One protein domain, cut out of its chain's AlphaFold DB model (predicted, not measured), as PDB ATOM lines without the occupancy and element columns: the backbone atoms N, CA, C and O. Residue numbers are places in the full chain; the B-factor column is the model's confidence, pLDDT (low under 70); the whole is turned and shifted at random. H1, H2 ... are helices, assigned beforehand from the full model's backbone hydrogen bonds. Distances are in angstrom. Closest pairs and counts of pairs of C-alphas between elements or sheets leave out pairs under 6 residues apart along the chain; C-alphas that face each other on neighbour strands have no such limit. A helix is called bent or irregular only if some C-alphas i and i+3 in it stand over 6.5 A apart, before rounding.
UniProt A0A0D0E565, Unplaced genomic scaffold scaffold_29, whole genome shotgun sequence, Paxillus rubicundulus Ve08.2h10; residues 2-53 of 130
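Overview. This is residues 2 to 53 of the 130 residues of an uncharacterized protein of Paxillus rubicundulus Ve08.2h10 (UniProt A0A0D0E565). Two helices, H1 and H3, run opposite ways side by side and meet over a short stretch, while the short H2 prolongs the H1 side and a long loop, residues 21 to 31, swings back to H3. The result is a loose, open loop of chain, only just flat, spanning 38 by 25 by 9 A. The printed part has 52 residues with three named helices, H1, H2 and H3 in chain order, and no named strand; the class is all helix, and the radius of gyration of the C-alphas is 13.0 A.

Along the chain. H1, residues 2 to 14, begins at C-alpha 2 (-28.139, -36.339, -26.636) and is 18.1 A long. H2 is residues 16 to 20. H3, residues 32 to 45, is 19.4 A long and ends at C-alpha 45 (-23.673, -42.457, -41.901). H3 is irregular: C-alphas 36 and 39 are 7.2 A apart.

Arrangement. H1, with residues 4 to 8 alone, touches residues 35 to 39 of H3; the closest C-alphas, of Gln 5 and Pro 39, are 7.1 A apart. Their lines stand at a shallow tilt of 13 degrees, opposite ways. H1 and H2 meet only through their link, and H2 and H3 are apart. Every O i to N i+4 pair is within hydrogen-bond range in H1 and H2, but 5 of 10 in H3.

Size, cuts and confidence. The C-alphas farthest apart, of Thr 21 and Phe 45, are 38.1 A apart. The printed part has no cut. The link from H1 to H2 is tight; that from H2 to H3, 11 residues, is long. Mean pLDDT of the printed part is 84.1, and residues 50 to 53 are under 70.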
ATOM      1  N   ASP A   2     -28.333 -37.152 -27.845       89.06
ATOM      2  CA  ASP A   2     -28.139 -36.339 -26.636       89.06
ATOM      3  C   ASP A   2     -27.404 -37.074 -25.513       89.06
ATOM      4  O   ASP A   2     -26.510 -36.518 -24.897       89.06
ATOM      5  N   THR A   3     -27.687 -38.365 -25.316       91.62
ATOM      6  CA  THR A   3     -26.981 -39.204 -24.335       91.62
ATOM      7  C   THR A   3     -25.486 -39.361 -24.622       91.62
ATOM      8  O   THR A   3     -24.682 -39.390 -23.696       91.62
ATOM      9  N   ILE A   4     -25.091 -39.457 -25.897       90.06
ATOM     10  CA  ILE A   4     -23.679 -39.544 -26.303       90.06
ATOM     11  C   ILE A   4     -23.014 -38.182 -26.125       90.06
ATOM     12  O   ILE A   4     -21.894 -38.111 -25.627       90.06
ATOM     13  N   GLN A   5     -23.711 -37.112 -26.511       90.88
ATOM     14  CA  GLN A   5     -23.216 -35.751 -26.352       90.88
ATOM     15  C   GLN A   5     -22.985 -35.419 -24.873       90.88
ATOM     16  O   GLN A   5     -21.898 -34.975 -24.521       90.88
ATOM     17  N   ASP A   6     -23.959 -35.713 -24.009       94.06
ATOM     18  CA  ASP A   6     -23.868 -35.504 -22.560       94.06
ATOM     19  C   ASP A   6     -22.726 -36.323 -21.941       94.06
ATOM     20  O   ASP A   6     -21.903 -35.791 -21.196       94.06
ATOM     21  N   ALA A   7     -22.601 -37.601 -22.310       93.12
ATOM     22  CA  ALA A   7     -21.509 -38.444 -21.834       93.12
ATOM     23  C   ALA A   7     -20.126 -37.895 -22.232       93.12
ATOM     24  O   ALA A   7     -19.213 -37.883 -21.405       93.12
ATOM     25  N   LEU A   8     -19.972 -37.409 -23.470       91.19
ATOM     26  CA  LEU A   8     -18.728 -36.785 -23.929       91.19
ATOM     27  C   LEU A   8     -18.451 -35.475 -23.197       91.19
ATOM     28  O   LEU A   8     -17.325 -35.262 -22.750       91.19
ATOM     29  N   SER A   9     -19.464 -34.627 -23.018       91.81
ATOM     30  CA  SER A   9     -19.347 -33.383 -22.256       91.81
ATOM     31  C   SER A   9     -18.897 -33.644 -20.820       91.81
ATOM     32  O   SER A   9     -17.932 -33.035 -20.362       91.81
ATOM     33  N   ARG A  10     -19.519 -34.608 -20.132       94.12
ATOM     34  CA  ARG A  10     -19.135 -35.006 -18.769       94.12
ATOM     35  C   ARG A  10     -17.725 -35.582 -18.724       94.12
ATOM     36  O   ARG A  10     -16.959 -35.246 -17.826       94.12
ATOM     37  N   PHE A  11     -17.355 -36.414 -19.694       90.44
ATOM     38  CA  PHE A  11     -15.993 -36.927 -19.788       90.44
ATOM     39  C   PHE A  11     -14.984 -35.779 -19.927       90.44
ATOM     40  O   PHE A  11     -14.077 -35.670 -19.109       90.44
ATOM     41  N   HIS A  12     -15.174 -34.870 -20.883       88.50
ATOM     42  CA  HIS A  12     -14.279 -33.726 -21.067       88.50
ATOM     43  C   HIS A  12     -14.228 -32.806 -19.843       88.50
ATOM     44  O   HIS A  12     -13.163 -32.282 -19.532       88.50
ATOM     45  N   GLN A  13     -15.328 -32.667 -19.107       92.88
ATOM     46  CA  GLN A  13     -15.373 -31.865 -17.887       92.88
ATOM     47  C   GLN A  13     -14.603 -32.495 -16.719       92.88
ATOM     48  O   GLN A  13     -13.938 -31.779 -15.977       92.88
ATOM     49  N   TYR A  14     -14.696 -33.815 -16.531       91.69
ATOM     50  CA  TYR A  14     -14.187 -34.474 -15.322       91.69
ATOM     51  C   TYR A  14     -12.903 -35.285 -15.527       91.69
ATOM     52  O   TYR A  14     -12.292 -35.687 -14.541       91.69
ATOM     53  N   HIS A  15     -12.474 -35.544 -16.767       88.44
ATOM     54  CA  HIS A  15     -11.355 -36.455 -17.036       88.44
ATOM     55  C   HIS A  15     -10.036 -36.037 -16.363       88.44
ATOM     56  O   HIS A  15      -9.276 -36.896 -15.927       88.44
ATOM     57  N   GLU A  16      -9.782 -34.741 -16.199       88.88
ATOM     58  CA  GLU A  16      -8.534 -34.225 -15.627       88.88
ATOM     59  C   GLU A  16      -8.247 -34.764 -14.211       88.88
ATOM     60  O   GLU A  16      -7.084 -34.952 -13.844       88.88
ATOM     61  N   ILE A  17      -9.289 -35.152 -13.458       91.44
ATOM     62  CA  ILE A  17      -9.141 -35.733 -12.115       91.44
ATOM     63  C   ILE A  17      -8.387 -37.072 -12.116       91.44
ATOM     64  O   ILE A  17      -7.705 -37.418 -11.148       91.44
ATOM     65  N   PHE A  18      -8.471 -37.845 -13.203       88.44
ATOM     66  CA  PHE A  18      -7.742 -39.110 -13.299       88.44
ATOM     67  C   PHE A  18      -6.254 -38.883 -13.590       88.44
ATOM     68  O   PHE A  18      -5.438 -39.716 -13.193       88.44
ATOM     69  N   CYS A  19      -5.887 -37.754 -14.210       87.62
ATOM     70  CA  CYS A  19      -4.490 -37.325 -14.298       87.62
ATOM     71  C   CYS A  19      -3.995 -36.773 -12.960       87.62
ATOM     72  O   CYS A  19      -2.919 -37.161 -12.514       87.62
ATOM     73  N   SER A  20      -4.782 -35.935 -12.275       88.31
ATOM     74  CA  SER A  20      -4.376 -35.361 -10.981       88.31
ATOM     75  C   SER A  20      -4.197 -36.417  -9.887       88.31
ATOM     76  O   SER A  20      -3.366 -36.257  -8.998       88.31
ATOM     77  N   THR A  21      -4.961 -37.510  -9.955       93.06
ATOM     78  CA  THR A  21      -4.873 -38.642  -9.015       93.06
ATOM     79  C   THR A  21      -3.835 -39.687  -9.462       93.06
ATOM     80  O   THR A  21      -3.723 -40.749  -8.857       93.06
ATOM     81  N   SER A  22      -3.073 -39.412 -10.529       87.88
ATOM     82  CA  SER A  22      -2.064 -40.316 -11.108       87.88
ATOM     83  C   SER A  22      -2.603 -41.694 -11.523       87.88
ATOM     84  O   SER A  22      -1.851 -42.663 -11.598       87.88
ATOM     85  N   VAL A  23      -3.905 -41.794 -11.815       88.56
ATOM     86  CA  VAL A  23      -4.552 -43.026 -12.305       88.56
ATOM     87  C   VAL A  23      -4.256 -43.229 -13.794       88.56
ATOM     88  O   VAL A  23      -4.104 -44.361 -14.249       88.56
ATOM     89  N   VAL A  24      -4.151 -42.135 -14.557       84.44
ATOM     90  CA  VAL A  24      -3.826 -42.134 -15.992       84.44
ATOM     91  C   VAL A  24      -2.741 -41.092 -16.269       84.44
ATOM     92  O   VAL A  24      -2.861 -39.944 -15.857       84.44
ATOM     93  N   LEU A  25      -1.690 -41.481 -16.997       81.69
ATOM     94  CA  LEU A  25      -0.570 -40.587 -17.328       81.69
ATOM     95  C   LEU A  25      -0.943 -39.546 -18.392       81.69
ATOM     96  O   LEU A  25      -0.553 -38.389 -18.278       81.69
ATOM     97  N   THR A  26      -1.690 -39.944 -19.425       83.00
ATOM     98  CA  THR A  26      -2.143 -39.051 -20.498       83.00
ATOM     99  C   THR A  26      -3.462 -39.522 -21.112       83.00
ATOM    100  O   THR A  26      -3.764 -40.713 -21.163       83.00
ATOM    101  N   PHE A  27      -4.223 -38.579 -21.669       79.12
ATOM    102  CA  PHE A  27      -5.463 -38.841 -22.412       79.12
ATOM    103  C   PHE A  27      -5.272 -38.951 -23.930       79.12
ATOM    104  O   PHE A  27      -6.226 -38.901 -24.705       79.12
ATOM    105  N   SER A  28      -4.031 -39.138 -24.370       77.75
ATOM    106  CA  SER A  28      -3.652 -39.353 -25.768       77.75
ATOM    107  C   SER A  28      -3.881 -40.804 -26.215       77.75
ATOM    108  O   SER A  28      -3.089 -41.368 -26.973       77.75
ATOM    109  N   LEU A  29      -4.974 -41.426 -25.759       77.81
ATOM    110  CA  LEU A  29      -5.320 -42.779 -26.175       77.81
ATOM    111  C   LEU A  29      -5.702 -42.796 -27.662       77.81
ATOM    112  O   LEU A  29      -6.414 -41.901 -28.146       77.81
ATOM    113  N   PRO A  30      -5.297 -43.841 -28.402       71.50
ATOM    114  CA  PRO A  30      -5.727 -44.022 -29.776       71.50
ATOM    115  C   PRO A  30      -7.255 -43.956 -29.874       71.50
ATOM    116  O   PRO A  30      -7.963 -44.634 -29.134       71.50
ATOM    117  N   ARG A  31      -7.763 -43.162 -30.825       71.12
ATOM    118  CA  ARG A  31      -9.199 -42.994 -31.140       71.12
ATOM    119  C   ARG A  31     -10.034 -42.219 -30.116       71.12
ATOM    120  O   ARG A  31     -11.191 -41.945 -30.424       71.12
ATOM    121  N   GLN A  32      -9.478 -41.755 -28.998       81.12
ATOM    122  CA  GLN A  32     -10.244 -40.954 -28.031       81.12
ATOM    123  C   GLN A  32     -10.749 -39.638 -28.650       81.12
ATOM    124  O   GLN A  32     -11.917 -39.289 -28.513       81.12
ATOM    125  N   HIS A  33      -9.907 -38.982 -29.456       77.88
ATOM    126  CA  HIS A  33     -10.277 -37.784 -30.218       77.88
ATOM    127  C   HIS A  33     -11.371 -38.037 -31.268       77.88
ATOM    128  O   HIS A  33     -12.132 -37.135 -31.591       77.88
ATOM    129  N   SER A  34     -11.509 -39.264 -31.787       81.38
ATOM    130  CA  SER A  34     -12.565 -39.560 -32.768       81.38
ATOM    131  C   SER A  34     -13.969 -39.541 -32.164       81.38
ATOM    132  O   SER A  34     -14.934 -39.335 -32.898       81.38
ATOM    133  N   MET A  35     -14.087 -39.704 -30.841       86.38
ATOM    134  CA  MET A  35     -15.384 -39.788 -30.174       86.38
ATOM    135  C   MET A  35     -16.186 -38.490 -30.281       86.38
ATOM    136  O   MET A  35     -17.403 -38.549 -30.438       86.38
ATOM    137  N   GLN A  36     -15.519 -37.330 -30.327       87.25
ATOM    138  CA  GLN A  36     -16.179 -36.034 -30.539       87.25
ATOM    139  C   GLN A  36     -16.933 -35.963 -31.879       87.25
ATOM    140  O   GLN A  36     -17.870 -35.186 -32.034       87.25
ATOM    141  N   HIS A  37     -16.531 -36.777 -32.860       86.31
ATOM    142  CA  HIS A  37     -17.158 -36.820 -34.176       86.31
ATOM    143  C   HIS A  37     -18.306 -37.829 -34.244       86.31
ATOM    144  O   HIS A  37     -19.096 -37.768 -35.181       86.31
ATOM    145  N   TYR A  38     -18.459 -38.729 -33.268       87.75
ATOM    146  CA  TYR A  38     -19.503 -39.759 -33.288       87.75
ATOM    147  C   TYR A  38     -20.916 -39.221 -33.521       87.75
ATOM    148  O   TYR A  38     -21.614 -39.831 -34.327       87.75
ATOM    149  N   PRO A  39     -21.359 -38.108 -32.907       89.12
ATOM    150  CA  PRO A  39     -22.695 -37.575 -33.158       89.12
ATOM    151  C   PRO A  39     -22.906 -37.250 -34.640       89.12
ATOM    152  O   PRO A  39     -23.858 -37.730 -35.254       89.12
ATOM    153  N   ALA A  40     -21.964 -36.516 -35.242       87.94
ATOM    154  CA  ALA A  40     -22.006 -36.165 -36.658       87.94
ATOM    155  C   ALA A  40     -21.943 -37.412 -37.552       87.94
ATOM    156  O   ALA A  40     -22.726 -37.548 -38.491       87.94
ATOM    157  N   LEU A  41     -21.056 -38.354 -37.227       84.50
ATOM    158  CA  LEU A  41     -20.857 -39.589 -37.982       84.50
ATOM    159  C   LEU A  41     -22.076 -40.529 -37.910       84.50
ATOM    160  O   LEU A  41     -22.440 -41.155 -38.907       84.50
ATOM    161  N   ILE A  42     -22.757 -40.596 -36.765       86.81
ATOM    162  CA  ILE A  42     -24.008 -41.346 -36.604       86.81
ATOM    163  C   ILE A  42     -25.124 -40.702 -37.429       86.81
ATOM    164  O   ILE A  42     -25.822 -41.419 -38.140       86.81
ATOM    165  N   CYS A  43     -25.273 -39.375 -37.389       87.56
ATOM    166  CA  CYS A  43     -26.290 -38.685 -38.185       87.56
ATOM    167  C   CYS A  43     -26.071 -38.861 -39.691       87.56
ATOM    168  O   CYS A  43     -27.016 -39.118 -40.429       87.56
ATOM    169  N   GLN A  44     -24.828 -38.715 -40.148       85.06
ATOM    170  CA  GLN A  44     -24.514 -38.726 -41.576       85.06
ATOM    171  C   GLN A  44     -24.445 -40.142 -42.161       85.06
ATOM    172  O   GLN A  44     -24.755 -40.333 -43.335       85.06
ATOM    173  N   PHE A  45     -24.035 -41.137 -41.369       78.38
ATOM    174  CA  PHE A  45     -23.673 -42.457 -41.901       78.38
ATOM    175  C   PHE A  45     -24.196 -43.639 -41.077       78.38
ATOM    176  O   PHE A  45     -23.913 -44.790 -41.411       78.38
ATOM    177  N   GLY A  46     -24.925 -43.388 -39.987       83.75
ATOM    178  CA  GLY A  46     -25.493 -44.434 -39.134       83.75
ATOM    179  C   GLY A  46     -24.463 -45.222 -38.319       83.75
ATOM    180  O   GLY A  46     -24.792 -46.285 -37.794       83.75
ATOM    181  N   ALA A  47     -23.211 -44.753 -38.213       80.31
ATOM    182  CA  ALA A  47     -22.169 -45.456 -37.467       80.31
ATOM    183  C   ALA A  47     -21.118 -44.504 -36.858       80.31
ATOM    184  O   ALA A  47     -20.608 -43.640 -37.565       80.31
ATOM    185  N   PRO A  48     -20.690 -44.716 -35.597       76.75
ATOM    186  CA  PRO A  48     -19.684 -43.866 -34.949       76.75
ATOM    187  C   PRO A  48     -18.254 -44.089 -35.475       76.75
ATOM    188  O   PRO A  48     -17.460 -43.161 -35.524       76.75
ATOM    189  N   ASN A  49     -17.910 -45.316 -35.891       70.19
ATOM    190  CA  ASN A  49     -16.512 -45.741 -36.080       70.19
ATOM    191  C   ASN A  49     -16.131 -46.202 -37.495       70.19
ATOM    192  O   ASN A  49     -14.967 -46.519 -37.743       70.19
ATOM    193  N   ARG A  50     -17.078 -46.292 -38.435       62.22
ATOM    194  CA  ARG A  50     -16.847 -46.986 -39.722       62.22
ATOM    195  C   ARG A  50     -16.257 -46.125 -40.844       62.22
ATOM    196  O   ARG A  50     -16.057 -46.625 -41.941       62.22
ATOM    197  N   LEU A  51     -15.938 -44.861 -40.598       64.19
ATOM    198  CA  LEU A  51     -15.892 -43.880 -41.686       64.19
ATOM    199  C   LEU A  51     -14.546 -43.650 -42.366       64.19
ATOM    200  O   LEU A  51     -14.520 -43.390 -43.561       64.19
ATOM    201  N   CYS A  52     -13.437 -43.795 -41.649       63.94
ATOM    202  CA  CYS A  52     -12.128 -43.378 -42.164       63.94
ATOM    203  C   CYS A  52     -11.523 -44.347 -43.207       63.94
ATOM    204  O   CYS A  52     -10.807 -43.932 -44.107       63.94
ATOM    205  N   SER A  53     -11.849 -45.640 -43.138       65.19
ATOM    206  CA  SER A  53     -11.349 -46.648 -44.092       65.19
ATOM    207  C   SER A  53     -12.303 -47.820 -44.286       65.19
ATOM    208  O   SER A  53     -12.341 -48.428 -45.347       65.19
TER     209      SER A  53